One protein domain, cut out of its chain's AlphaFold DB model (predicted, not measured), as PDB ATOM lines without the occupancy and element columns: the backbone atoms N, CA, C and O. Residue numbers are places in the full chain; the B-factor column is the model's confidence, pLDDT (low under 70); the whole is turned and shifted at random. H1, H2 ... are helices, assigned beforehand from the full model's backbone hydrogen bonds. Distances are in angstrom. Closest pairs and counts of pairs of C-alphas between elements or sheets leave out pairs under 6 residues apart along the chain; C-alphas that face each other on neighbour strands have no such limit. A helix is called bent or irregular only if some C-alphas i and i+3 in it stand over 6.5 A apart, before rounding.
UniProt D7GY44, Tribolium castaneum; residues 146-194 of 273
ATOM      1  N   GLU A 146     -85.195  -9.466  -6.972       61.88
ATOM      2  CA  GLU A 146     -86.389  -8.929  -7.625       61.88
ATOM      3  C   GLU A 146     -87.324  -8.240  -6.622       61.88
ATOM      4  O   GLU A 146     -87.905  -7.215  -6.950       61.88
ATOM      5  N   ASP A 147     -87.427  -8.726  -5.382       64.75
ATOM      6  CA  ASP A 147     -88.181  -8.061  -4.313       64.75
ATOM      7  C   ASP A 147     -87.480  -6.803  -3.808       64.75
ATOM      8  O   ASP A 147     -88.142  -5.806  -3.526       64.75
ATOM      9  N   LEU A 148     -86.147  -6.822  -3.724       68.62
ATOM     10  CA  LEU A 148     -85.370  -5.625  -3.410       68.62
ATOM     11  C   LEU A 148     -85.525  -4.578  -4.518       68.62
ATOM     12  O   LEU A 148     -85.810  -3.418  -4.230       68.62
ATOM     13  N   GLN A 149     -85.392  -4.999  -5.777       71.81
ATOM     14  CA  GLN A 149     -85.603  -4.150  -6.941       71.81
ATOM     15  C   GLN A 149     -87.036  -3.624  -6.966       71.81
ATOM     16  O   GLN A 149     -87.221  -2.430  -7.127       71.81
ATOM     17  N   ARG A 150     -88.043  -4.465  -6.711       76.94
ATOM     18  CA  ARG A 150     -89.452  -4.059  -6.628       76.94
ATOM     19  C   ARG A 150     -89.696  -3.060  -5.503       76.94
ATOM     20  O   ARG A 150     -90.432  -2.109  -5.717       76.94
ATOM     21  N   ASN A 151     -89.099  -3.251  -4.329       76.88
ATOM     22  CA  ASN A 151     -89.253  -2.325  -3.205       76.88
ATOM     23  C   ASN A 151     -88.527  -0.999  -3.458       76.88
ATOM     24  O   ASN A 151     -89.055   0.046  -3.100       76.88
ATOM     25  N   LEU A 152     -87.353  -1.026  -4.099       79.75
ATOM     26  CA  LEU A 152     -86.669   0.182  -4.564       79.75
ATOM     27  C   LEU A 152     -87.504   0.898  -5.623       79.75
ATOM     28  O   LEU A 152     -87.731   2.092  -5.494       79.75
ATOM     29  N   THR A 153     -88.012   0.183  -6.626       77.69
ATOM     30  CA  THR A 153     -88.907   0.743  -7.642       77.69
ATOM     31  C   THR A 153     -90.156   1.337  -6.998       77.69
ATOM     32  O   THR A 153     -90.474   2.477  -7.285       77.69
ATOM     33  N   GLN A 154     -90.811   0.636  -6.068       75.75
ATOM     34  CA  GLN A 154     -91.966   1.168  -5.335       75.75
ATOM     35  C   GLN A 154     -91.612   2.386  -4.487       75.75
ATOM     36  O   GLN A 154     -92.413   3.304  -4.388       75.75
ATOM     37  N   PHE A 155     -90.435   2.409  -3.863       79.38
ATOM     38  CA  PHE A 155     -89.962   3.573  -3.124       79.38
ATOM     39  C   PHE A 155     -89.811   4.783  -4.057       79.38
ATOM     40  O   PHE A 155     -90.345   5.847  -3.753       79.38
ATOM     41  N   TRP A 156     -89.177   4.597  -5.218       75.44
ATOM     42  CA  TRP A 156     -89.051   5.639  -6.238       75.44
ATOM     43  C   TRP A 156     -90.407   6.043  -6.828       75.44
ATOM     44  O   TRP A 156     -90.632   7.225  -6.993       75.44
ATOM     45  N   GLU A 157     -91.343   5.117  -7.049       72.38
ATOM     46  CA  GLU A 157     -92.723   5.401  -7.492       72.38
ATOM     47  C   GLU A 157     -93.592   6.098  -6.426       72.38
ATOM     48  O   GLU A 157     -94.669   6.602  -6.741       72.38
ATOM     49  N   ILE A 158     -93.187   6.058  -5.152       70.00
ATOM     50  CA  ILE A 158     -93.857   6.760  -4.050       70.00
ATOM     51  C   ILE A 158     -93.246   8.154  -3.852       70.00
ATOM     52  O   ILE A 158     -93.988   9.092  -3.571       70.00
ATOM     53  N   GLU A 159     -91.921   8.300  -3.974       65.44
ATOM     54  CA  GLU A 159     -91.259   9.612  -3.924       65.44
ATOM     55  C   GLU A 159     -91.479  10.429  -5.207       65.44
ATOM     56  O   GLU A 159     -91.756  11.628  -5.137       65.44
ATOM     57  N   GLU A 160     -91.405   9.794  -6.377       63.38
ATOM     58  CA  GLU A 160     -91.932  10.336  -7.624       63.38
ATOM     59  C   GLU A 160     -93.443  10.140  -7.587       63.38
ATOM     60  O   GLU A 160     -93.953   9.083  -7.927       63.38
ATOM     61  N   ASP A 161     -94.185  11.141  -7.132       53.16
ATOM     62  CA  ASP A 161     -95.643  11.093  -7.040       53.16
ATOM     63  C   ASP A 161     -96.281  11.061  -8.457       53.16
ATOM     64  O   ASP A 161     -96.846  12.039  -8.950       53.16
ATOM     65  N   VAL A 162     -96.181   9.922  -9.163       54.12
ATOM     66  CA  VAL A 162     -96.651   9.702 -10.551       54.12
ATOM     67  C   VAL A 162     -98.161   9.964 -10.675       54.12
ATOM     68  O   VAL A 162     -98.676  10.251 -11.759       54.12
ATOM     69  N   LYS A 163     -98.907   9.946  -9.562       52.44
ATOM     70  CA  LYS A 163    -100.341  10.273  -9.537       52.44
ATOM     71  C   LYS A 163    -100.646  11.763  -9.748       52.44
ATOM     72  O   LYS A 163    -101.766  12.074 -10.163       52.44
ATOM     73  N   LEU A 164     -99.677  12.668  -9.572       52.84
ATOM     74  CA  LEU A 164     -99.839  14.096  -9.891       52.84
ATOM     75  C   LEU A 164     -99.798  14.395 -11.400       52.84
ATOM     76  O   LEU A 164    -100.261  15.457 -11.818       52.84
ATOM     77  N   LEU A 165     -99.367  13.447 -12.246       52.97
ATOM     78  CA  LEU A 165     -99.348  13.616 -13.710       52.97
ATOM     79  C   LEU A 165    -100.747  13.779 -14.334       52.97
ATOM     80  O   LEU A 165    -100.868  14.135 -15.506       52.97
ATOM     81  N   SER A 166    -101.822  13.520 -13.580       55.91
ATOM     82  CA  SER A 166    -103.195  13.613 -14.093       55.91
ATOM     83  C   SER A 166    -103.796  15.026 -14.054       55.91
ATOM     84  O   SER A 166    -104.858  15.245 -14.640       55.91
ATOM     85  N   SER A 167    -103.122  16.009 -13.444       63.44
ATOM     86  CA  SER A 167    -103.569  17.405 -13.479       63.44
ATOM     87  C   SER A 167    -102.409  18.395 -13.392       63.44
ATOM     88  O   SER A 167    -102.310  19.160 -12.433       63.44
ATOM     89  N   PHE A 168    -101.538  18.413 -14.402       66.94
ATOM     90  CA  PHE A 168    -100.637  19.549 -14.580       66.94
ATOM     91  C   PHE A 168    -101.456  20.840 -14.657       66.94
ATOM     92  O   PHE A 168    -102.399  20.944 -15.453       66.94
ATOM     93  N   SER A 169    -101.113  21.825 -13.829       77.69
ATOM     94  CA  SER A 169    -101.666  23.164 -13.980       77.69
ATOM     95  C   SER A 169    -101.197  23.760 -15.313       77.69
ATOM     96  O   SER A 169    -100.245  23.287 -15.940       77.69
ATOM     97  N   LYS A 170    -101.850  24.835 -15.769       77.69
ATOM     98  CA  LYS A 170    -101.392  25.553 -16.969       77.69
ATOM     99  C   LYS A 170     -99.952  26.060 -16.817       77.69
ATOM    100  O   LYS A 170     -99.228  26.106 -17.802       77.69
ATOM    101  N   GLU A 171     -99.547  26.428 -15.602       78.00
ATOM    102  CA  GLU A 171     -98.185  26.890 -15.314       78.00
ATOM    103  C   GLU A 171     -97.171  25.746 -15.430       78.00
ATOM    104  O   GLU A 171     -96.105  25.942 -16.010       78.00
ATOM    105  N   ASP A 172     -97.527  24.539 -14.981       80.75
ATOM    106  CA  ASP A 172     -96.652  23.366 -15.082       80.75
ATOM    107  C   ASP A 172     -96.431  22.954 -16.542       80.75
ATOM    108  O   ASP A 172     -95.303  22.694 -16.952       80.75
ATOM    109  N   GLN A 173     -97.490  22.974 -17.361       81.19
ATOM    110  CA  GLN A 173     -97.390  22.681 -18.796       81.19
ATOM    111  C   GLN A 173     -96.504  23.692 -19.530       81.19
ATOM    112  O   GLN A 173     -95.729  23.316 -20.410       81.19
ATOM    113  N   LEU A 174     -96.600  24.975 -19.169       82.25
ATOM    114  CA  LEU A 174     -95.735  26.016 -19.721       82.25
ATOM    115  C   LEU A 174     -94.279  25.818 -19.287       82.25
ATOM    116  O   LEU A 174     -93.383  25.975 -20.112       82.25
ATOM    117  N   CYS A 175     -94.038  25.442 -18.029       82.69
ATOM    118  CA  CYS A 175     -92.697  25.179 -17.508       82.69
ATOM    119  C   CYS A 175     -92.035  23.979 -18.203       82.69
ATOM    120  O   CYS A 175     -90.897  24.089 -18.655       82.69
ATOM    121  N   GLU A 176     -92.766  22.871 -18.356       85.38
ATOM    122  CA  GLU A 176     -92.286  21.655 -19.029       85.38
ATOM    123  C   GLU A 176     -91.965  21.918 -20.507       85.38
ATOM    124  O   GLU A 176     -90.906  21.532 -21.013       85.38
ATOM    125  N   THR A 177     -92.858  22.643 -21.190       85.38
ATOM    126  CA  THR A 177     -92.659  23.048 -22.590       85.38
ATOM    127  C   THR A 177     -91.431  23.951 -22.715       85.38
ATOM    128  O   THR A 177     -90.549  23.696 -23.534       85.38
ATOM    129  N   PHE A 178     -91.315  24.963 -21.850       87.50
ATOM    130  CA  PHE A 178     -90.183  25.886 -21.833       87.50
ATOM    131  C   PHE A 178     -88.858  25.169 -21.549       87.50
ATOM    132  O   PHE A 178     -87.854  25.450 -22.203       87.50
ATOM    133  N   PHE A 179     -88.832  24.235 -20.598       88.06
ATOM    134  CA  PHE A 179     -87.646  23.436 -20.299       88.06
ATOM    135  C   PHE A 179     -87.227  22.605 -21.517       88.06
ATOM    136  O   PHE A 179     -86.080  22.694 -21.952       88.06
ATOM    137  N   SER A 180     -88.173  21.879 -22.118       86.56
ATOM    138  CA  SER A 180     -87.930  21.032 -23.292       86.56
ATOM    139  C   SER A 180     -87.407  21.815 -24.501       86.56
ATOM    140  O   SER A 180     -86.550  21.326 -25.233       86.56
ATOM    141  N   GLU A 181     -87.898  23.038 -24.715       89.19
ATOM    142  CA  GLU A 181     -87.493  23.880 -25.845       89.19
ATOM    143  C   GLU A 181     -86.166  24.616 -25.622       89.19
ATOM    144  O   GLU A 181     -85.481  24.967 -26.584       89.19
ATOM    145  N   THR A 182     -85.808  24.906 -24.368       89.44
ATOM    146  CA  THR A 182     -84.718  25.847 -24.062       89.44
ATOM    147  C   THR A 182     -83.513  25.224 -23.374       89.44
ATOM    148  O   THR A 182     -82.462  25.869 -23.305       89.44
ATOM    149  N   VAL A 183     -83.632  23.984 -22.893       91.75
ATOM    150  CA  VAL A 183     -82.525  23.243 -22.291       91.75
ATOM    151  C   VAL A 183     -81.862  22.352 -23.329       91.75
ATOM    152  O   VAL A 183     -82.484  21.501 -23.953       91.75
ATOM    153  N   SER A 184     -80.555  22.533 -23.502       92.25
ATOM    154  CA  SER A 184     -79.746  21.711 -24.404       92.25
ATOM    155  C   SER A 184     -78.411  21.345 -23.767       92.25
ATOM    156  O   SER A 184     -77.971  21.964 -22.795       92.25
ATOM    157  N   ARG A 185     -77.765  20.305 -24.298       92.31
ATOM    158  CA  ARG A 185     -76.461  19.836 -23.824       92.31
ATOM    159  C   ARG A 185     -75.406  20.052 -24.897       92.31
ATOM    160  O   ARG A 185     -75.538  19.570 -26.018       92.31
ATOM    161  N   GLU A 186     -74.351  20.767 -24.538       92.56
ATOM    162  CA  GLU A 186     -73.200  21.005 -25.403       92.56
ATOM    163  C   GLU A 186     -72.361  19.715 -25.553       92.56
ATOM    164  O   GLU A 186     -72.333  18.903 -24.621       92.56
ATOM    165  N   PRO A 187     -71.614  19.513 -26.661       91.50
ATOM    166  CA  PRO A 187     -70.696  18.375 -26.810       91.50
ATOM    167  C   PRO A 187     -69.651  18.231 -25.690       91.50
ATOM    168  O   PRO A 187     -69.149  17.136 -25.457       91.50
ATOM    169  N   SER A 188     -69.340  19.314 -24.968       90.44
ATOM    170  CA  SER A 188     -68.466  19.312 -23.783       90.44
ATOM    171  C   SER A 188     -69.110  18.680 -22.536       90.44
ATOM    172  O   SER A 188     -68.445  18.491 -21.518       90.44
ATOM    173  N   GLY A 189     -70.409  18.372 -22.595       86.38
ATOM    174  CA  GLY A 189     -71.201  17.823 -21.502       86.38
ATOM    175  C   GLY A 189     -71.927  18.864 -20.644       86.38
ATOM    176  O   GLY A 189     -72.714  18.451 -19.791       86.38
ATOM    177  N   LYS A 190     -71.710  20.170 -20.871       87.25
ATOM    178  CA  LYS A 190     -72.365  21.271 -20.141       87.25
ATOM    179  C   LYS A 190     -73.821  21.469 -20.570       87.25
ATOM    180  O   LYS A 190     -74.144  21.342 -21.749       87.25
ATOM    181  N   PHE A 191     -74.680  21.828 -19.619       89.88
ATOM    182  CA  PHE A 191     -76.062  22.217 -19.896       89.88
ATOM    183  C   PHE A 191     -76.153  23.713 -20.195       89.88
ATOM    184  O   PHE A 191     -75.611  24.537 -19.458       89.88
ATOM    185  N   ILE A 192     -76.867  24.047 -21.261       88.31
ATOM    186  CA  ILE A 192     -77.288  25.400 -21.600       88.31
ATOM    187  C   ILE A 192     -78.752  25.489 -21.190       88.31
ATOM    188  O   ILE A 192     -79.589  24.785 -21.749       88.31
ATOM    189  N   VAL A 193     -79.041  26.315 -20.186       87.38
ATOM    190  CA  VAL A 193     -80.379  26.476 -19.608       87.38
ATOM    191  C   VAL A 193     -80.809  27.924 -19.781       87.38
ATOM    192  O   VAL A 193     -80.074  28.840 -19.408       87.38
ATOM    193  N   LYS A 194     -82.006  28.143 -20.326       83.88
ATOM    194  CA  LYS A 194     -82.647  29.459 -20.310       83.88
ATOM    195  C   LYS A 194     -83.458  29.596 -19.025       83.88
ATOM    196  O   LYS A 194     -84.086  28.643 -18.580       83.88
TER     197      LYS A 194
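Overview. This is residues 146 to 194 of the 273 residues of a protein of Tribolium castaneum (UniProt D7GY44). The model is an open, flat V with a blunt base: H1, the longest helix, makes one arm with short H2 following it towards the base, and H3 makes the other arm, lengthened by a narrow hairpin loop, residues 183 to 194, that folds back towards the end of H3. The space between the arms is empty, and no named helix touches another. The printed part has 49 residues with three named helices, H1, H2 and H3 in that order along the chain, and no named strand; the class is all helix. The whole is extended, with a radius of gyration of the C-alphas of 15.9 A, and its C-alphas span 40 by 33 by 11 A.

Arrangement. H1, residues 146 to 159, touches no helix. H2, residues 162 to 166, meets H1 only through their link, a tight one of 2 residues. H3, residues 170 to 182, is apart from H1. H3 is also apart from H2, though a tight link of 3 residues joins them. Residues 146 to 167, of which 146 to 159 belong to H1 and 162 to 166 to H2, stand free, and so do residues 169 to 175, of which 170 to 175 belong to H3. After H3, residues 184 to 185 pair with residues 191 to 192, antiparallel, in stretches too short to be named strands. In H1 and H3 every O i to N i+4 pair is within hydrogen-bond range. In H2 0 of 1 such pairs is within range, beside 1 of 2 O i to N i+3 pairs.

Along the chain. H1 runs from Glu 146, with its C-alpha at (-86.389, -8.929, -7.625), to Glu 159, and measures 19.5 A from first to last C-alpha. H2, from Val 162 to Ser 166, measures 8.4 A; it is neither bent nor irregular, but only just: C-alphas 163 and 166 are 6.3 A apart. H3 begins at Lys 170, with its C-alpha at (-101.392, 25.553, -16.969), and ends at Thr 182, with its C-alpha at (-84.718, 25.847, -24.062); its length is 18.1 A.

Size, cuts and confidence. The two C-alphas farthest apart are those of Asp 147 and Lys 194, at 41.2 A. The C-alphas of the first and last printed residues, Glu 146 and Lys 194, are 40.6 A apart. The printed part has no cut, and both links between named helices are tight. The 12 residues 183 to 194 hold no named element, and their C-alphas lie 13 to 23 A from the mean of the C-alphas. The mean pLDDT of the printed part is 77.1; it is under 70 in 13 residues, 146 to 148 and 159 to 168, and the mean for H2 is 54.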